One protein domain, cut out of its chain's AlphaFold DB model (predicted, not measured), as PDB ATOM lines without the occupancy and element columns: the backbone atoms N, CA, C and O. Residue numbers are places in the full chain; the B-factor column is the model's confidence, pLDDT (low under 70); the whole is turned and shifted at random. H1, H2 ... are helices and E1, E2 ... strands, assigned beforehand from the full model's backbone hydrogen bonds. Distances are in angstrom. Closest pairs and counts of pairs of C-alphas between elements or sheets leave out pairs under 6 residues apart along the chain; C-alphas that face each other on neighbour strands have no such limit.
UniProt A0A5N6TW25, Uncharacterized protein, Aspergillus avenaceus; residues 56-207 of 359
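Overview. This is residues 56 to 207 of the 359 residues of an uncharacterized protein of Aspergillus avenaceus (UniProt A0A5N6TW25). With little regular structure, long loops wind round helix H2, which packs on a small, strongly twisted sheet; H1 lies far out, at the end away from the sheet. The printed part has 152 residues, 47 in named elements, ordered H1 H2 H3 E1 E2 H4 E3, class mixed; the sheet runs E1 E2 E3, antiparallel. It is compact, radius of gyration of the C-alphas 14.8 A, spanning 42 by 35 by 32 A.

Along the chain. Find C-alpha 131 at (224.324, 169.282, 178.805), where E1, residues 131 to 134, begins. E2, residues 137 to 143, spans 18.2 A; E3, residues 174 to 180, spans 14.4 A and ends at (224.329, 172.566, 170.339). H2 is residues 90 to 99, 14.3 A; H3 102 to 108; H1 57 to 64; H4 152 to 155.

Arrangement. In the hairpin E1 and E2, N 132 and O 139 are 2.8 A apart, within hydrogen-bond range; between E2 and E3, N 140 and O 179 are 2.7 A apart. H2 is on the sheet, two layers, helix and sheet; its closest C-alphas to E3 are Leu 98 and Leu 174, 7.3 A. H3 is close to H2 but not clearly touching: closest C-alphas Ala 96 and Arg 105, 6.9 A. H1 and H4 touch no helix and are not on the sheet. Every O i to N i+4 pair is within range in H1, H2 and H3; H4 is too short for one.

Size, cuts and confidence. The farthest C-alphas, Ser 58 and Gly 136, are 45.4 A apart. The printed part has no cut; the links H1 to H2, H3 to E1 and H4 to E3 are long. Find pLDDT under 70 at residues 166, 168 to 172 and 195 to 207.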
ATOM      1  N   GLY A  56     236.375 195.238 195.117       71.69
ATOM      2  CA  GLY A  56     237.426 195.390 194.099       71.69
ATOM      3  C   GLY A  56     238.279 194.145 193.834       71.69
ATOM      4  O   GLY A  56     237.979 193.045 194.293       71.69
ATOM      5  N   HIS A  57     239.353 194.321 193.057       71.25
ATOM      6  CA  HIS A  57     240.207 193.238 192.544       71.25
ATOM      7  C   HIS A  57     240.839 192.347 193.622       71.25
ATOM      8  O   HIS A  57     240.978 191.144 193.411       71.25
ATOM      9  N   SER A  58     241.177 192.901 194.789       77.00
ATOM     10  CA  SER A  58     241.736 192.118 195.901       77.00
ATOM     11  C   SER A  58     240.773 191.031 196.385       77.00
ATOM     12  O   SER A  58     241.210 189.952 196.775       77.00
ATOM     13  N   TYR A  59     239.463 191.277 196.306       83.19
ATOM     14  CA  TYR A  59     238.451 190.298 196.690       83.19
ATOM     15  C   TYR A  59     238.409 189.114 195.716       83.19
ATOM     16  O   TYR A  59     238.406 187.968 196.156       83.19
ATOM     17  N   ILE A  60     238.467 189.370 194.405       83.62
ATOM     18  CA  ILE A  60     238.482 188.306 193.388       83.62
ATOM     19  C   ILE A  60     239.712 187.407 193.547       83.62
ATOM     20  O   ILE A  60     239.575 186.189 193.528       83.62
ATOM     21  N   GLN A  61     240.890 187.975 193.813       86.19
ATOM     22  CA  GLN A  61     242.111 187.188 194.038       86.19
ATOM     23  C   GLN A  61     242.010 186.247 195.249       86.19
ATOM     24  O   GLN A  61     242.588 185.160 195.243       86.19
ATOM     25  N   VAL A  62     241.277 186.645 196.294       89.31
ATOM     26  CA  VAL A  62     240.989 185.764 197.437       89.31
ATOM     27  C   VAL A  62     240.038 184.646 197.016       89.31
ATOM     28  O   VAL A  62     240.275 183.488 197.352       89.31
ATOM     29  N   LEU A  63     238.997 184.974 196.249       90.44
ATOM     30  CA  LEU A  63     238.017 184.004 195.761       90.44
ATOM     31  C   LEU A  63     238.618 182.986 194.783       90.44
ATOM     32  O   LEU A  63     238.225 181.822 194.793       90.44
ATOM     33  N   GLU A  64     239.597 183.381 193.970       90.69
ATOM     34  CA  GLU A  64     240.290 182.479 193.043       90.69
ATOM     35  C   GLU A  64     240.971 181.309 193.760       90.69
ATOM     36  O   GLU A  64     241.013 180.205 193.211       90.69
ATOM     37  N   ARG A  65     241.424 181.537 195.003       91.88
ATOM     38  CA  ARG A  65     242.100 180.547 195.857       91.88
ATOM     39  C   ARG A  65     241.168 179.523 196.489       91.88
ATOM     40  O   ARG A  65     241.651 178.585 197.123       91.88
ATOM     41  N   LEU A  66     239.857 179.696 196.347       93.81
ATOM     42  CA  LEU A  66     238.894 178.741 196.874       93.81
ATOM     43  C   LEU A  66     239.055 177.370 196.201       93.81
ATOM     44  O   LEU A  66     239.372 177.300 195.009       93.81
ATOM     45  N   PRO A  67     238.845 176.267 196.940       96.56
ATOM     46  CA  PRO A  67     238.983 174.938 196.371       96.56
ATOM     47  C   PRO A  67     237.839 174.644 195.392       96.56
ATOM     48  O   PRO A  67     236.698 175.062 195.605       96.56
ATOM     49  N   LEU A  68     238.143 173.911 194.322       97.25
ATOM     50  CA  LEU A  68     237.186 173.517 193.286       97.25
ATOM     51  C   LEU A  68     236.569 172.156 193.592       97.25
ATOM     52  O   LEU A  68     237.278 171.175 193.814       97.25
ATOM     53  N   ILE A  69     235.244 172.071 193.518       97.50
ATOM     54  CA  ILE A  69     234.544 170.790 193.553       97.50
ATOM     55  C   ILE A  69     234.726 170.089 192.206       97.50
ATOM     56  O   ILE A  69     234.151 170.489 191.194       97.50
ATOM     57  N   THR A  70     235.523 169.024 192.183       96.56
ATOM     58  CA  THR A  70     235.788 168.244 190.962       96.56
ATOM     59  C   THR A  70     234.746 167.160 190.707       96.56
ATOM     60  O   THR A  70     234.594 166.713 189.576       96.56
ATOM     61  N   ARG A  71     234.014 166.733 191.741       96.12
ATOM     62  CA  ARG A  71     232.963 165.722 191.607       96.12
ATOM     63  C   ARG A  71     231.758 166.307 190.871       96.12
ATOM     64  O   ARG A  71     231.250 167.363 191.236       96.12
ATOM     65  N   GLU A  72     231.260 165.572 189.887       95.69
ATOM     66  CA  GLU A  72     230.055 165.918 189.132       95.69
ATOM     67  C   GLU A  72     228.902 165.011 189.546       95.69
ATOM     68  O   GLU A  72     228.992 163.786 189.472       95.69
ATOM     69  N   TYR A  73     227.821 165.617 190.018       95.31
ATOM     70  CA  TYR A  73     226.620 164.934 190.482       95.31
ATOM     71  C   TYR A  73     225.450 165.925 190.492       95.31
ATOM     72  O   TYR A  73     225.654 167.118 190.268       95.31
ATOM     73  N   ASP A  74     224.231 165.426 190.697       95.50
ATOM     74  CA  ASP A  74     223.063 166.269 190.950       95.50
ATOM     75  C   ASP A  74     222.879 166.427 192.469       95.50
ATOM     76  O   ASP A  74     222.383 165.496 193.112       95.50
ATOM     77  N   PRO A  75     223.275 167.575 193.053       95.94
ATOM     78  CA  PRO A  75     223.173 167.798 194.489       95.94
ATOM     79  C   PRO A  75     221.728 167.975 194.972       95.94
ATOM     80  O   PRO A  75     221.468 168.027 196.170       95.94
ATOM     81  N   SER A  76     220.763 168.122 194.058       94.44
ATOM     82  CA  SER A  76     219.360 168.308 194.422       94.44
ATOM     83  C   SER A  76     218.661 167.003 194.799       94.44
ATOM     84  O   SER A  76     217.648 167.047 195.493       94.44
ATOM     85  N   ILE A  77     219.210 165.850 194.394       93.56
ATOM     86  CA  ILE A  77     218.628 164.531 194.681       93.56
ATOM     87  C   ILE A  77     218.758 164.183 196.167       93.56
ATOM     88  O   ILE A  77     217.819 163.653 196.755       93.56
ATOM     89  N   LEU A  78     219.915 164.469 196.770       94.44
ATOM     90  CA  LEU A  78     220.215 164.133 198.168       94.44
ATOM     91  C   LEU A  78     220.331 165.372 199.071       94.44
ATOM     92  O   LEU A  78     220.696 165.239 200.236       94.44
ATOM     93  N   ASP A  79     220.042 166.561 198.531       94.38
ATOM     94  CA  ASP A  79     220.316 167.866 199.152       94.38
ATOM     95  C   ASP A  79     221.778 168.015 199.635       94.38
ATOM     96  O   ASP A  79     222.088 168.752 200.571       94.38
ATOM     97  N   ASP A  80     222.713 167.335 198.966       95.69
ATOM     98  CA  ASP A  80     224.140 167.267 199.283       95.69
ATOM     99  C   ASP A  80     224.931 168.356 198.542       95.69
ATOM    100  O   ASP A  80     225.886 168.117 197.795       95.69
ATOM    101  N   TRP A  81     224.512 169.602 198.756       96.81
ATOM    102  CA  TRP A  81     225.125 170.765 198.123       96.81
ATOM    103  C   TRP A  81     226.579 170.968 198.549       96.81
ATOM    104  O   TRP A  81     226.904 170.797 199.727       96.81
ATOM    105  N   PRO A  82     227.448 171.417 197.623       97.00
ATOM    106  CA  PRO A  82     228.799 171.815 197.973       97.00
ATOM    107  C   PRO A  82     228.832 172.818 199.126       97.00
ATOM    108  O   PRO A  82     227.979 173.716 199.175       97.00
ATOM    109  N   PRO A  83     229.817 172.715 200.034       96.62
ATOM    110  CA  PRO A  83     229.900 173.627 201.158       96.62
ATOM    111  C   PRO A  83     230.119 175.072 200.679       96.62
ATOM    112  O   PRO A  83     230.662 175.292 199.587       96.62
ATOM    113  N   PRO A  84     229.723 176.069 201.490       96.56
ATOM    114  CA  PRO A  84     230.001 177.468 201.199       96.56
ATOM    115  C   PRO A  84     231.494 177.740 200.987       96.56
ATOM    116  O   PRO A  84     232.350 177.028 201.514       96.56
ATOM    117  N   ASN A  85     231.797 178.814 200.260       95.94
ATOM    118  CA  ASN A  85     233.148 179.249 199.913       95.94
ATOM    119  C   ASN A  85     233.928 178.220 199.075       95.94
ATOM    120  O   ASN A  85     235.150 178.177 199.117       95.94
ATOM    121  N   THR A  86     233.243 177.407 198.277       96.81
ATOM    122  CA  THR A  86     233.881 176.560 197.256       96.81
ATOM    123  C   THR A  86     233.638 177.110 195.862       96.81
ATOM    124  O   THR A  86     232.739 177.926 195.661       96.81
ATOM    125  N   ARG A  87     234.457 176.677 194.900       97.06
ATOM    126  CA  ARG A  87     234.218 176.912 193.475       97.06
ATOM    127  C   ARG A  87     233.417 175.752 192.908       97.06
ATOM    128  O   ARG A  87     233.719 174.588 193.193       97.06
ATOM    129  N   LEU A  88     232.439 176.064 192.076       98.00
ATOM    130  CA  LEU A  88     231.612 175.088 191.390       98.00
ATOM    131  C   LEU A  88     232.179 174.779 190.001       98.00
ATOM    132  O   LEU A  88     232.614 175.667 189.268       98.00
ATOM    133  N   ASN A  89     232.128 173.505 189.616       97.69
ATOM    134  CA  ASN A  89     232.229 173.148 188.205       97.69
ATOM    135  C   ASN A  89     230.935 173.518 187.460       97.69
ATOM    136  O   ASN A  89     229.894 173.745 188.079       97.69
ATOM    137  N   ASP A  90     230.986 173.568 186.131       97.69
ATOM    138  CA  ASP A  90     229.854 173.994 185.298       97.69
ATOM    139  C   ASP A  90     228.620 173.104 185.490       97.69
ATOM    140  O   ASP A  90     227.488 173.595 185.430       97.69
ATOM    141  N   THR A  91     228.829 171.818 185.800       96.88
ATOM    142  CA  THR A  91     227.742 170.894 186.134       96.88
ATOM    143  C   THR A  91     227.009 171.336 187.410       96.88
ATOM    144  O   THR A  91     225.794 171.535 187.411       96.88
ATOM    145  N   LEU A  92     227.743 171.542 188.503       97.81
ATOM    146  CA  LEU A  92     227.181 171.973 189.785       97.81
ATOM    147  C   LEU A  92     226.626 173.392 189.727       97.81
ATOM    148  O   LEU A  92     225.631 173.690 190.387       97.81
ATOM    149  N   LEU A  93     227.224 174.258 188.911       97.62
ATOM    150  CA  LEU A  93     226.727 175.605 188.715       97.62
ATOM    151  C   LEU A  93     225.347 175.619 188.061       97.62
ATOM    152  O   LEU A  93     224.478 176.370 188.503       97.62
ATOM    153  N   GLY A  94     225.130 174.788 187.035       96.44
ATOM    154  CA  GLY A  94     223.819 174.656 186.405       96.44
ATOM    155  C   GLY A  94     222.750 174.234 187.414       96.44
ATOM    156  O   GLY A  94     221.698 174.870 187.497       96.44
ATOM    157  N   TYR A  95     223.053 173.255 188.273       96.44
ATOM    158  CA  TYR A  95     222.146 172.860 189.355       96.44
ATOM    159  C   TYR A  95     221.942 173.968 190.390       96.44
ATOM    160  O   TYR A  95     220.805 174.256 190.762       96.44
ATOM    161  N   ALA A  96     223.003 174.644 190.835       96.75
ATOM    162  CA  ALA A  96     222.880 175.756 191.775       96.75
ATOM    163  C   ALA A  96     221.986 176.862 191.199       96.75
ATOM    164  O   ALA A  96     221.114 177.383 191.894       96.75
ATOM    165  N   PHE A  97     222.134 177.173 189.913       95.12
ATOM    166  CA  PHE A  97     221.313 178.167 189.235       95.12
ATOM    167  C   PHE A  97     219.826 177.782 189.180       95.12
ATOM    168  O   PHE A  97     218.972 178.645 189.404       95.12
ATOM    169  N   LEU A  98     219.532 176.500 188.927       93.25
ATOM    170  CA  LEU A  98     218.176 175.949 188.839       93.25
ATOM    171  C   LEU A  98     217.477 175.796 190.198       93.25
ATOM    172  O   LEU A  98     216.261 175.962 190.275       93.25
ATOM    173  N   HIS A  99     218.210 175.449 191.259       94.62
ATOM    174  CA  HIS A  99     217.606 175.012 192.526       94.62
ATOM    175  C   HIS A  99     217.838 175.957 193.706       94.62
ATOM    176  O   HIS A  99     217.110 175.863 194.692       94.62
ATOM    177  N   LYS A 100     218.834 176.849 193.652       95.19
ATOM    178  CA  LYS A 100     219.144 177.757 194.764       95.19
ATOM    179  C   LYS A 100     218.635 179.157 194.509       95.19
ATOM    180  O   LYS A 100     218.672 179.654 193.383       95.19
ATOM    181  N   SER A 101     218.177 179.801 195.576       93.88
ATOM    182  CA  SER A 101     217.731 181.191 195.519       93.88
ATOM    183  C   SER A 101     218.891 182.135 195.184       93.88
ATOM    184  O   SER A 101     220.055 181.819 195.421       93.88
ATOM    185  N   ILE A 102     218.578 183.327 194.667       92.44
ATOM    186  CA  ILE A 102     219.579 184.379 194.409       92.44
ATOM    187  C   ILE A 102     220.462 184.629 195.643       92.44
ATOM    188  O   ILE A 102     221.684 184.680 195.518       92.44
ATOM    189  N   GLY A 103     219.844 184.743 196.824       92.69
ATOM    190  CA  GLY A 103     220.555 185.006 198.074       92.69
ATOM    191  C   GLY A 103     221.520 183.885 198.443       92.69
ATOM    192  O   GLY A 103     222.681 184.155 198.725       92.69
ATOM    193  N   GLU A 104     221.075 182.630 198.358       95.31
ATOM    194  CA  GLU A 104     221.941 181.484 198.642       95.31
ATOM    195  C   GLU A 104     223.107 181.377 197.666       95.31
ATOM    196  O   GLU A 104     224.211 181.053 198.086       95.31
ATOM    197  N   ARG A 105     222.882 181.646 196.376       95.56
ATOM    198  CA  ARG A 105     223.950 181.601 195.371       95.56
ATOM    199  C   ARG A 105     225.034 182.631 195.663       95.56
ATOM    200  O   ARG A 105     226.209 182.280 195.698       95.56
ATOM    201  N   ALA A 106     224.615 183.869 195.923       93.19
ATOM    202  CA  ALA A 106     225.503 184.973 196.263       93.19
ATOM    203  C   ALA A 106     226.298 184.720 197.555       93.19
ATOM    204  O   ALA A 106     227.469 185.077 197.645       93.19
ATOM    205  N   GLU A 107     225.660 184.119 198.561       93.19
ATOM    206  CA  GLU A 107     226.266 183.877 199.871       93.19
ATOM    207  C   GLU A 107     227.180 182.647 199.882       93.19
ATOM    208  O   GLU A 107     228.278 182.698 200.432       93.19
ATOM    209  N   LYS A 108     226.743 181.535 199.280       95.75
ATOM    210  CA  LYS A 108     227.444 180.249 199.382       95.75
ATOM    211  C   LYS A 108     228.587 180.119 198.381       95.75
ATOM    212  O   LYS A 108     229.609 179.542 198.737       95.75
ATOM    213  N   TRP A 109     228.459 180.653 197.167       96.75
ATOM    214  CA  TRP A 109     229.473 180.476 196.113       96.75
ATOM    215  C   TRP A 109     229.890 181.818 195.494       96.75
ATOM    216  O   TRP A 109     229.640 182.070 194.315       96.75
ATOM    217  N   PRO A 110     230.548 182.696 196.276       94.69
ATOM    218  CA  PRO A 110     230.875 184.063 195.857       94.69
ATOM    219  C   PRO A 110     231.904 184.159 194.717       94.69
ATOM    220  O   PRO A 110     232.017 185.213 194.088       94.69
ATOM    221  N   TYR A 111     232.659 183.087 194.442       95.00
ATOM    222  CA  TYR A 111     233.515 182.999 193.250       95.00
ATOM    223  C   TYR A 111     232.698 182.829 191.967       95.00
ATOM    224  O   TYR A 111     233.037 183.393 190.930       95.00
ATOM    225  N   ASP A 112     231.622 182.049 192.030       96.62
ATOM    226  CA  ASP A 112     230.821 181.719 190.857       96.62
ATOM    227  C   ASP A 112     229.700 182.732 190.624       96.62
ATOM    228  O   ASP A 112     229.337 182.999 189.474       96.62
ATOM    229  N   PHE A 113     229.180 183.321 191.706       94.88
ATOM    230  CA  PHE A 113     228.087 184.281 191.676       94.88
ATOM    231  C   PHE A 113     228.470 185.656 192.235       94.88
ATOM    232  O   PHE A 113     229.261 185.793 193.167       94.88
ATOM    233  N   ASP A 114     227.875 186.698 191.662       91.81
ATOM    234  CA  ASP A 114     227.900 188.051 192.202       91.81
ATOM    235  C   ASP A 114     226.958 188.183 193.418       91.81
ATOM    236  O   ASP A 114     226.217 187.264 193.783       91.81
ATOM    237  N   ARG A 115     226.943 189.364 194.048       89.12
ATOM    238  CA  ARG A 115     226.066 189.663 195.199       89.12
ATOM    239  C   ARG A 115     224.571 189.577 194.879       89.12
ATOM    240  O   ARG A 115     223.742 189.522 195.786       89.12
ATOM    241  N   CYS A 116     224.239 189.585 193.597       89.81
ATOM    242  CA  CYS A 116     222.892 189.515 193.059       89.81
ATOM    243  C   CYS A 116     222.556 188.094 192.573       89.81
ATOM    244  O   CYS A 116     221.534 187.895 191.915       89.81
ATOM    245  N   GLY A 117     223.396 187.100 192.891       91.12
ATOM    246  CA  GLY A 117     223.192 185.696 192.551       91.12
ATOM    247  C   GLY A 117     223.278 185.402 191.052       91.12
ATOM    248  O   GLY A 117     222.721 184.387 190.613       91.12
ATOM    249  N   ASN A 118     223.921 186.276 190.271       91.94
ATOM    250  CA  ASN A 118     224.201 186.081 188.849       91.94
ATOM    251  C   ASN A 118     225.588 185.513 188.657       91.94
ATOM    252  O   ASN A 118     226.493 185.786 189.431       91.94
ATOM    253  N   VAL A 119     225.761 184.752 187.588       94.19
ATOM    254  CA  VAL A 119     227.052 184.158 187.269       94.19
ATOM    255  C   VAL A 119     228.068 185.238 186.907       94.19
ATOM    256  O   VAL A 119     227.813 186.051 186.018       94.19
ATOM    257  N   ARG A 120     229.238 185.206 187.552       92.81
ATOM    258  CA  ARG A 120     230.349 186.112 187.244       92.81
ATOM    259  C   ARG A 120     230.942 185.799 185.875       92.81
ATOM    260  O   ARG A 120     231.309 184.661 185.583       92.81
ATOM    261  N   THR A 121     231.106 186.825 185.044       91.19
ATOM    262  CA  THR A 121     231.764 186.706 183.729       91.19
ATOM    263  C   THR A 121     233.262 186.436 183.843       91.19
ATOM    264  O   THR A 121     233.860 185.902 182.912       91.19
ATOM    265  N   THR A 122     233.858 186.799 184.979       91.19
ATOM    266  CA  THR A 122     235.271 186.592 185.317       91.19
ATOM    267  C   THR A 122     235.578 185.180 185.810       91.19
ATOM    268  O   THR A 122     236.748 184.837 185.943       91.19
ATOM    269  N   ARG A 123     234.568 184.332 186.073       93.06
ATOM    270  CA  ARG A 123     234.833 182.948 186.481       93.06
ATOM    271  C   ARG A 123     235.413 182.145 185.315       93.06
ATOM    272  O   ARG A 123     234.931 182.256 184.185       93.06
ATOM    273  N   ASN A 124     236.333 181.236 185.626       94.44
ATOM    274  CA  ASN A 124     236.815 180.236 184.674       94.44
ATOM    275  C   ASN A 124     235.861 179.025 184.651       94.44
ATOM    276  O   ASN A 124     235.619 178.451 185.719       94.44
ATOM    277  N   PRO A 125     235.372 178.585 183.476       96.44
ATOM    278  CA  PRO A 125     234.663 177.317 183.340       96.44
ATOM    279  C   PRO A 125     235.504 176.143 183.839       96.44
ATOM    280  O   PRO A 125     236.731 176.135 183.696       96.44
ATOM    281  N   SER A 126     234.859 175.130 184.410       96.81
ATOM    282  CA  SER A 126     235.553 173.925 184.880       96.81
ATOM    283  C   SER A 126     234.655 172.689 184.859       96.81
ATOM    284  O   SER A 126     233.434 172.800 184.772       96.81
ATOM    285  N   GLY A 127     235.269 171.502 184.899       96.12
ATOM    286  CA  GLY A 127     234.568 170.221 184.746       96.12
ATOM    287  C   GLY A 127     233.943 170.037 183.360       96.12
ATOM    288  O   GLY A 127     234.369 170.659 182.383       96.12
ATOM    289  N   SER A 128     232.943 169.172 183.290       96.56
ATOM    290  CA  SER A 128     232.159 168.863 182.101       96.56
ATOM    291  C   SER A 128     231.116 169.948 181.816       96.56
ATOM    292  O   SER A 128     230.553 170.523 182.755       96.56
ATOM    293  N   PRO A 129     230.797 170.193 180.532       96.69
ATOM    294  CA  PRO A 129     229.688 171.059 180.161       96.69
ATOM    295  C   PRO A 129     228.353 170.589 180.748       96.69
ATOM    296  O   PRO A 129     228.071 169.391 180.823       96.69
ATOM    297  N   PHE A 130     227.491 171.546 181.096       96.75
ATOM    298  CA  PHE A 130     226.128 171.256 181.541       96.75
ATOM    299  C   PHE A 130     225.245 170.984 180.319       96.75
ATOM    300  O   PHE A 130     224.746 171.910 179.671       96.75
ATOM    301  N   ILE A 131     225.084 169.704 179.982       94.75
ATOM    302  CA  ILE A 131     224.324 169.282 178.805       94.75
ATOM    303  C   ILE A 131     222.868 169.022 179.168       94.75
ATOM    304  O   ILE A 131     222.570 168.310 180.123       94.75
ATOM    305  N   VAL A 132     221.966 169.540 178.344       92.81
ATOM    306  CA  VAL A 132     220.520 169.376 178.457       92.81
ATOM    307  C   VAL A 132     219.977 168.684 177.212       92.81
ATOM    308  O   VAL A 132     220.362 169.021 176.091       92.81
ATOM    309  N   SER A 133     219.104 167.696 177.399       90.19
ATOM    310  CA  SER A 133     218.418 167.016 176.292       90.19
ATOM    311  C   SER A 133     217.057 167.644 176.068       90.19
ATOM    312  O   SER A 133     216.268 167.741 177.001       90.19
ATOM    313  N   ALA A 134     216.772 168.057 174.837       84.38
ATOM    314  CA  ALA A 134     215.520 168.715 174.519       84.38
ATOM    315  C   ALA A 134     215.205 168.606 173.013       84.38
ATOM    316  O   ALA A 134     216.079 168.836 172.173       84.38
ATOM    317  N   ASN A 135     213.961 168.240 172.673       83.56
ATOM    318  CA  ASN A 135     213.484 167.992 171.299       83.56
ATOM    319  C   ASN A 135     214.337 166.979 170.508       83.56
ATOM    320  O   ASN A 135     214.602 167.168 169.326       83.56
ATOM    321  N   GLY A 136     214.822 165.924 171.172       84.31
ATOM    322  CA  GLY A 136     215.694 164.914 170.554       84.31
ATOM    323  C   GLY A 136     217.131 165.384 170.290       84.31
ATOM    324  O   GLY A 136     217.947 164.606 169.800       84.31
ATOM    325  N   TYR A 137     217.460 166.626 170.649       86.19
ATOM    326  CA  TYR A 137     218.798 167.198 170.543       86.19
ATOM    327  C   TYR A 137     219.438 167.361 171.915       86.19
ATOM    328  O   TYR A 137     218.770 167.385 172.949       86.19
ATOM    329  N   ARG A 138     220.762 167.500 171.911       89.31
ATOM    330  CA  ARG A 138     221.559 167.779 173.101       89.31
ATOM    331  C   ARG A 138     222.142 169.173 172.972       89.31
ATOM    332  O   ARG A 138     222.720 169.503 171.940       89.31
ATOM    333  N   TRP A 139     222.020 169.965 174.023       91.88
ATOM    334  CA  TRP A 139     222.443 171.359 174.058       91.88
ATOM    335  C   TRP A 139     223.369 171.592 175.238       91.88
ATOM    336  O   TRP A 139     223.195 170.978 176.283       91.88
ATOM    337  N   ILE A 140     224.325 172.495 175.097       94.88
ATOM    338  CA  ILE A 140     225.030 173.077 176.232       94.88
ATOM    339  C   ILE A 140     224.162 174.219 176.756       94.88
ATOM    340  O   ILE A 140     223.745 175.101 176.000       94.88
ATOM    341  N   ALA A 141     223.851 174.182 178.047       95.06
ATOM    342  CA  ALA A 141     222.965 175.166 178.638       95.06
ATOM    343  C   ALA A 141     223.617 176.554 178.716       95.06
ATOM    344  O   ALA A 141     224.818 176.700 178.966       95.06
ATOM    345  N   VAL A 142     222.792 177.585 178.537       93.88
ATOM    346  CA  VAL A 142     223.209 178.988 178.585       93.88
ATOM    347  C   VAL A 142     222.433 179.720 179.669       93.88
ATOM    348  O   VAL A 142     221.209 179.788 179.650       93.88
ATOM    349  N   ILE A 143     223.143 180.315 180.618       93.19
ATOM    350  CA  ILE A 143     222.555 181.120 181.683       93.19
ATOM    351  C   ILE A 143     222.287 182.532 181.160       93.19
ATOM    352  O   ILE A 143     223.189 183.229 180.684       93.19
ATOM    353  N   ARG A 144     221.018 182.944 181.258       88.69
ATOM    354  CA  ARG A 144     220.488 184.270 180.897       88.69
ATOM    355  C   ARG A 144     220.900 184.744 179.495       88.69
ATOM    356  O   ARG A 144     221.038 185.943 179.270       88.69
ATOM    357  N   GLY A 145     221.137 183.811 178.573       87.75
ATOM    358  CA  GLY A 145     221.527 184.106 177.194       87.75
ATOM    359  C   GLY A 145     222.939 184.679 177.011       87.75
ATOM    360  O   GLY A 145     223.276 185.063 175.897       87.75
ATOM    361  N   PHE A 146     223.766 184.753 178.063       89.56
ATOM    362  CA  PHE A 146     225.102 185.361 177.970       89.56
ATOM    363  C   PHE A 146     226.246 184.466 178.456       89.56
ATOM    364  O   PHE A 146     227.371 184.665 178.002       89.56
ATOM    365  N   TYR A 147     225.993 183.511 179.358       94.25
ATOM    366  CA  TYR A 147     227.030 182.637 179.914       94.25
ATOM    367  C   TYR A 147     226.789 181.181 179.511       94.25
ATOM    368  O   TYR A 147     225.789 180.593 179.911       94.25
ATOM    369  N   VAL A 148     227.714 180.568 178.780       95.88
ATOM    370  CA  VAL A 148     227.642 179.164 178.352       95.88
ATOM    371  C   VAL A 148     228.284 178.261 179.403       95.88
ATOM    372  O   VAL A 148     229.436 178.468 179.775       95.88
ATOM    373  N   LEU A 149     227.563 177.236 179.860       96.94
ATOM    374  CA  LEU A 149     228.074 176.213 180.783       96.94
ATOM    375  C   LEU A 149     228.921 175.177 180.035       96.94
ATOM    376  O   LEU A 149     228.550 174.010 179.912       96.94
ATOM    377  N   ILE A 150     230.019 175.652 179.456       95.81
ATOM    378  CA  ILE A 150     230.807 174.968 178.433       95.81
ATOM    379  C   ILE A 150     231.829 173.967 179.001       95.81
ATOM    380  O   ILE A 150     232.347 173.127 178.267       95.81
ATOM    381  N   GLY A 151     232.094 174.010 180.308       96.19
ATOM    382  CA  GLY A 151     233.103 173.174 180.953       96.19
ATOM    383  C   GLY A 151     234.538 173.637 180.683       96.19
ATOM    384  O   GLY A 151     234.811 174.480 179.829       96.19
ATOM    385  N   GLY A 152     235.486 173.084 181.439       94.44
ATOM    386  CA  GLY A 152     236.872 173.563 181.465       94.44
ATOM    387  C   GLY A 152     237.658 173.262 180.193       94.44
ATOM    388  O   GLY A 152     238.376 174.127 179.702       94.44
ATOM    389  N   LEU A 153     237.508 172.055 179.638       92.62
ATOM    390  CA  LEU A 153     238.273 171.624 178.461       92.62
ATOM    391  C   LEU A 153     237.928 172.465 177.225       92.62
ATOM    392  O   LEU A 153     238.812 172.952 176.530       92.62
ATOM    393  N   ILE A 154     236.638 172.671 176.977       92.88
ATOM    394  CA  ILE A 154     236.153 173.422 175.815       92.88
ATOM    395  C   ILE A 154     236.294 174.921 176.067       92.88
ATOM    396  O   ILE A 154     236.755 175.662 175.201       92.88
ATOM    397  N   GLY A 155     235.988 175.361 177.290       93.06
ATOM    398  CA  GLY A 155     236.215 176.731 177.731       93.06
ATOM    399  C   GLY A 155     237.687 177.146 177.690       93.06
ATOM    400  O   GLY A 155     237.960 178.338 177.782       93.06
ATOM    401  N   ALA A 156     238.631 176.206 177.527       91.06
ATOM    402  CA  ALA A 156     240.047 176.487 177.312       91.06
ATOM    403  C   ALA A 156     240.333 177.126 175.940       91.06
ATOM    404  O   ALA A 156     241.273 177.918 175.829       91.06
ATOM    405  N   VAL A 157     239.513 176.832 174.931       90.69
ATOM    406  CA  VAL A 157     239.714 177.256 173.533       90.69
ATOM    407  C   VAL A 157     238.535 178.052 172.960       90.69
ATOM    408  O   VAL A 157     238.685 178.712 171.935       90.69
ATOM    409  N   HIS A 158     237.385 178.059 173.641       91.38
ATOM    410  CA  HIS A 158     236.192 178.802 173.239       91.38
ATOM    411  C   HIS A 158     235.747 179.815 174.308       91.38
ATOM    412  O   HIS A 158     235.941 179.582 175.506       91.38
ATOM    413  N   PRO A 159     235.111 180.933 173.907       93.38
ATOM    414  CA  PRO A 159     234.552 181.892 174.844       93.38
ATOM    415  C   PRO A 159     233.316 181.312 175.541       93.38
ATOM    416  O   PRO A 159     232.413 180.772 174.903       93.38
ATOM    417  N   TRP A 160     233.247 181.478 176.860       95.19
ATOM    418  CA  TRP A 160     232.068 181.124 177.661       95.19
ATOM    419  C   TRP A 160     231.139 182.315 177.906       95.19
ATOM    420  O   TRP A 160     229.988 182.126 178.291       95.19
ATOM    421  N   VAL A 161     231.611 183.543 177.674       92.94
ATOM    422  CA  VAL A 161     230.774 184.746 177.665       92.94
ATOM    423  C   VAL A 161     230.471 185.101 176.221       92.94
ATOM    424  O   VAL A 161     231.354 185.479 175.456       92.94
ATOM    425  N   ILE A 162     229.205 184.968 175.855       88.44
ATOM    426  CA  ILE A 162     228.754 185.049 174.468       88.44
ATOM    427  C   ILE A 162     228.017 186.339 174.130       88.44
ATOM    428  O   ILE A 162     227.848 186.707 172.965       88.44
ATOM    429  N   ALA A 163     227.593 187.065 175.156       85.12
ATOM    430  CA  ALA A 163     226.923 188.331 174.989       85.12
ATOM    431  C   ALA A 163     227.199 189.269 176.158       85.12
ATOM    432  O   ALA A 163     227.697 188.856 177.207       85.12
ATOM    433  N   ARG A 164     226.859 190.548 175.977       81.50
ATOM    434  CA  ARG A 164     226.913 191.510 177.074       81.50
ATOM    435  C   ARG A 164     225.916 191.081 178.143       81.50
ATOM    436  O   ARG A 164     224.772 190.755 177.826       81.50
ATOM    437  N   TYR A 165     226.362 191.122 179.394       77.19
ATOM    438  CA  TYR A 165     225.489 190.924 180.538       77.19
ATOM    439  C   TYR A 165     224.293 191.890 180.433       77.19
ATOM    440  O   TYR A 165     224.519 193.101 180.361       77.19
ATOM    441  N   PRO A 166     223.042 191.396 180.402       69.94
ATOM    442  CA  PRO A 166     221.863 192.236 180.172       69.94
ATOM    443  C   PRO A 166     221.510 193.149 181.362       69.94
ATOM    444  O   PRO A 166     220.473 193.801 181.340       69.94
ATOM    445  N   GLY A 167     222.349 193.207 182.401       73.69
ATOM    446  CA  GLY A 167     222.114 194.007 183.599       73.69
ATOM    447  C   GLY A 167     221.298 193.286 184.675       73.69
ATOM    448  O   GLY A 167     220.943 192.103 184.562       73.69
ATOM    449  N   GLY A 168     221.044 194.011 185.767       62.50
ATOM    450  CA  GLY A 168     220.259 193.538 186.904       62.50
ATOM    451  C   GLY A 168     218.814 193.247 186.501       62.50
ATOM    452  O   GLY A 168     218.123 194.094 185.949       62.50
ATOM    453  N   GLY A 169     218.359 192.028 186.766       65.06
ATOM    454  CA  GLY A 169     216.983 191.601 186.546       65.06
ATOM    455  C   GLY A 169     216.781 190.205 187.133       65.06
ATOM    456  O   GLY A 169     217.743 189.435 187.174       65.06
ATOM    457  N   PRO A 170     215.565 189.848 187.581       58.56
ATOM    458  CA  PRO A 170     215.271 188.586 188.275       58.56
ATOM    459  C   PRO A 170     215.308 187.345 187.357       58.56
ATOM    460  O   PRO A 170     214.605 186.364 187.582       58.56
ATOM    461  N   GLY A 171     216.102 187.371 186.285       60.28
ATOM    462  CA  GLY A 171     216.139 186.313 185.289       60.28
ATOM    463  C   GLY A 171     216.798 185.041 185.817       60.28
ATOM    464  O   GLY A 171     217.998 184.861 185.655       60.28
ATOM    465  N   HIS A 172     216.007 184.114 186.354       64.81
ATOM    466  CA  HIS A 172     216.391 182.720 186.618       64.81
ATOM    467  C   HIS A 172     216.344 181.861 185.346       64.81
ATOM    468  O   HIS A 172     215.843 180.742 185.352       64.81
ATOM    469  N   LYS A 173     216.822 182.392 184.220       83.50
ATOM    470  CA  LYS A 173     216.640 181.732 182.927       83.50
ATOM    471  C   LYS A 173     217.854 180.884 182.591       83.50
ATOM    472  O   LYS A 173     218.903 181.427 182.246       83.50
ATOM    473  N   LEU A 174     217.714 179.569 182.720       84.94
ATOM    474  CA  LEU A 174     218.588 178.617 182.044       84.94
ATOM    475  C   LEU A 174     217.969 178.335 180.675       84.94
ATOM    476  O   LEU A 174     216.784 178.021 180.600       84.94
ATOM    477  N   MET A 175     218.753 178.496 179.616       85.81
ATOM    478  CA  MET A 175     218.287 178.415 178.235       85.81
ATOM    479  C   MET A 175     218.896 177.209 177.521       85.81
ATOM    480  O   MET A 175     220.098 176.957 177.630       85.81
ATOM    481  N   ALA A 176     218.063 176.505 176.755       79.94
ATOM    482  CA  ALA A 176     218.473 175.534 175.740       79.94
ATOM    483  C   ALA A 176     218.175 176.079 174.335       79.94
ATOM    484  O   ALA A 176     217.398 177.021 174.175       79.94
ATOM    485  N   GLY A 177     218.808 175.494 173.315       78.38
ATOM    486  CA  GLY A 177     218.655 175.931 171.919       78.38
ATOM    487  C   GLY A 177     219.687 176.963 171.457       78.38
ATOM    488  O   GLY A 177     219.748 177.280 170.277       78.38
ATOM    489  N   LEU A 178     220.527 177.481 172.360       80.56
ATOM    490  CA  LEU A 178     221.563 178.458 172.005       80.56
ATOM    491  C   LEU A 178     222.913 177.824 171.689       80.56
ATOM    492  O   LEU A 178     223.632 178.391 170.884       80.56
ATOM    493  N   VAL A 179     223.272 176.700 172.322       87.19
ATOM    494  CA  VAL A 179     224.543 175.998 172.077       87.19
ATOM    495  C   VAL A 179     224.301 174.519 171.813       87.19
ATOM    496  O   VAL A 179     223.909 173.823 172.740       87.19
ATOM    497  N   LEU A 180     224.473 174.011 170.586       88.31
ATOM    498  CA  LEU A 180     224.329 172.566 170.339       88.31
ATOM    499  C   LEU A 180     225.529 171.832 170.928       88.31
ATOM    500  O   LEU A 180     226.668 172.289 170.853       88.31
ATOM    501  N   CYS A 181     225.267 170.668 171.498       88.44
ATOM    502  CA  CYS A 181     226.297 169.772 171.981       88.44
ATOM    503  C   CYS A 181     227.001 169.104 170.781       88.44
ATOM    504  O   CYS A 181     226.320 168.456 169.980       88.44
ATOM    505  N   PRO A 182     228.334 169.220 170.638       86.38
ATOM    506  CA  PRO A 182     229.074 168.511 169.607       86.38
ATOM    507  C   PRO A 182     228.889 166.999 169.722       86.38
ATOM    508  O   PRO A 182     228.807 166.479 170.841       86.38
ATOM    509  N   PRO A 183     228.942 166.261 168.601       84.19
ATOM    510  CA  PRO A 183     228.883 164.802 168.618       84.19
ATOM    511  C   PRO A 183     229.934 164.165 169.538       84.19
ATOM    512  O   PRO A 183     229.634 163.199 170.235       84.19
ATOM    513  N   GLY A 184     231.137 164.749 169.614       85.31
ATOM    514  CA  GLY A 184     232.215 164.278 170.493       85.31
ATOM    515  C   GLY A 184     231.864 164.293 171.985       85.31
ATOM    516  O   GLY A 184     232.440 163.531 172.751       85.31
ATOM    517  N   LEU A 185     230.877 165.091 172.405       85.75
ATOM    518  CA  LEU A 185     230.398 165.176 173.789       85.75
ATOM    519  C   LEU A 185     229.123 164.367 174.046       85.75
ATOM    520  O   LEU A 185     228.573 164.411 175.148       85.75
ATOM    521  N   ALA A 186     228.625 163.625 173.054       82.81
ATOM    522  CA  ALA A 186     227.385 162.865 173.188       82.81
ATOM    523  C   ALA A 186     227.449 161.798 174.298       82.81
ATOM    524  O   ALA A 186     226.411 161.438 174.852       82.81
ATOM    525  N   HIS A 187     228.657 161.333 174.636       85.69
ATOM    526  CA  HIS A 187     228.915 160.354 175.695       85.69
ATOM    527  C   HIS A 187     228.714 160.910 177.112       85.69
ATOM    528  O   HIS A 187     228.522 160.138 178.050       85.69
ATOM    529  N   LEU A 188     228.751 162.234 177.291       85.81
ATOM    530  CA  LEU A 188     228.503 162.848 178.591       85.81
ATOM    531  C   LEU A 188     227.036 162.635 179.009       85.81
ATOM    532  O   LEU A 188     226.158 162.475 178.157       85.81
ATOM    533  N   PRO A 189     226.702 162.637 180.306       86.31
ATOM    534  CA  PRO A 189     225.313 162.523 180.734       86.31
ATOM    535  C   PRO A 189     224.540 163.794 180.361       86.31
ATOM    536  O   PRO A 189     224.890 164.890 180.793       86.31
ATOM    537  N   ALA A 190     223.477 163.657 179.563       85.56
ATOM    538  CA  ALA A 190     222.511 164.741 179.417       85.56
ATOM    539  C   ALA A 190     221.619 164.790 180.651       85.56
ATOM    540  O   ALA A 190     221.249 163.752 181.204       85.56
ATOM    541  N   ARG A 191     221.277 166.000 181.077       84.31
ATOM    542  CA  ARG A 191     220.384 166.228 182.204       84.31
ATOM    543  C   ARG A 191     218.972 166.433 181.687       84.31
ATOM    544  O   ARG A 191     218.748 167.239 180.782       84.31
ATOM    545  N   ASP A 192     218.045 165.678 182.263       77.94
ATOM    546  CA  ASP A 192     216.624 165.948 182.123       77.94
ATOM    547  C   ASP A 192     216.251 167.011 183.153       77.94
ATOM    548  O   ASP A 192     216.325 166.791 184.360       77.94
ATOM    549  N   ILE A 193     215.928 168.198 182.661       72.31
ATOM    550  CA  ILE A 193     215.534 169.339 183.492       72.31
ATOM    551  C   ILE A 193     214.017 169.566 183.468       72.31
ATOM    552  O   ILE A 193     213.538 170.539 184.058       72.31
ATOM    553  N   GLY A 194     213.258 168.706 182.775       75.00
ATOM    554  CA  GLY A 194     211.831 168.889 182.526       75.00
ATOM    555  C   GLY A 194     211.496 170.302 182.027       75.00
ATOM    556  O   GLY A 194     212.211 170.889 181.216       75.00
ATOM    557  N   ASN A 195     210.435 170.892 182.582       66.50
ATOM    558  CA  ASN A 195     209.943 172.230 182.218       66.50
ATOM    559  C   ASN A 195     210.722 173.390 182.878       66.50
ATOM    560  O   ASN A 195     210.223 174.512 182.924       66.50
ATOM    561  N   ARG A 196     211.906 173.142 183.457       68.19
ATOM    562  CA  ARG A 196     212.692 174.170 184.176       68.19
ATOM    563  C   ARG A 196     213.650 174.956 183.286       68.19
ATOM    564  O   ARG A 196     214.390 175.800 183.789       68.19
ATOM    565  N   VAL A 197     213.665 174.664 181.991       63.94
ATOM    566  CA  VAL A 197     214.430 175.425 181.011       63.94
ATOM    567  C   VAL A 197     213.491 176.242 180.154       63.94
ATOM    568  O   VAL A 197     212.560 175.720 179.545       63.94
ATOM    569  N   ASP A 198     213.793 177.535 180.096       65.19
ATOM    570  CA  ASP A 198     213.206 178.404 179.099       65.19
ATOM    571  C   ASP A 198     213.828 178.031 177.759       65.19
ATOM    572  O   ASP A 198     215.046 178.082 177.561       65.19
ATOM    573  N   TRP A 199     212.984 177.681 176.806       59.97
ATOM    574  CA  TRP A 199     213.408 177.682 175.421       59.97
ATOM    575  C   TRP A 199     213.815 179.094 175.050       59.97
ATOM    576  O   TRP A 199     213.088 180.035 175.366       59.97
ATOM    577  N   ALA A 200     214.960 179.258 174.389       52.78
ATOM    578  CA  ALA A 200     215.222 180.510 173.699       52.78
ATOM    579  C   ALA A 200     214.069 180.715 172.703       52.78
ATOM    580  O   ALA A 200     213.976 179.943 171.746       52.78
ATOM    581  N   PRO A 201     213.146 181.670 172.937       44.25
ATOM    582  CA  PRO A 201     212.032 181.827 172.034       44.25
ATOM    583  C   PRO A 201     212.614 182.376 170.737       44.25
ATOM    584  O   PRO A 201     213.183 183.467 170.713       44.25
ATOM    585  N   VAL A 202     212.478 181.636 169.640       42.16
ATOM    586  CA  VAL A 202     212.711 182.186 168.298       42.16
ATOM    587  C   VAL A 202     211.485 183.028 167.926       42.16
ATOM    588  O   VAL A 202     210.810 182.773 166.942       42.16
ATOM    589  N   THR A 203     211.114 183.995 168.767       33.72
ATOM    590  CA  THR A 203     210.002 184.914 168.501       33.72
ATOM    591  C   THR A 203     210.539 186.280 168.104       33.72
ATOM    592  O   THR A 203     211.522 186.765 168.668       33.72
ATOM    593  N   ALA A 204     209.851 186.917 167.154       31.98
ATOM    594  CA  ALA A 204     210.221 188.172 166.498       31.98
ATOM    595  C   ALA A 204     210.597 189.335 167.444       31.98
ATOM    596  O   ALA A 204     211.393 190.191 167.088       31.98
ATOM    597  N   SER A 205     210.117 189.358 168.688       32.09
ATOM    598  CA  SER A 205     210.441 190.402 169.672       32.09
ATOM    599  C   SER A 205     211.870 190.332 170.241       32.09
ATOM    600  O   SER A 205     212.383 191.349 170.701       32.09
ATOM    601  N   TYR A 206     212.561 189.189 170.139       33.22
ATOM    602  CA  TYR A 206     214.010 189.097 170.383       33.22
ATOM    603  C   TYR A 206     214.850 189.366 169.120       33.22
ATOM    604  O   TYR A 206     216.070 189.442 169.224       33.22
ATOM    605  N   GLN A 207     214.244 189.601 167.945       33.12
ATOM    606  CA  GLN A 207     214.985 190.103 166.773       33.12
ATOM    607  C   GLN A 207     215.523 191.524 167.007       33.12
ATOM    608  O   GLN A 207     216.528 191.896 166.408       33.12
TER     609      GLN A 207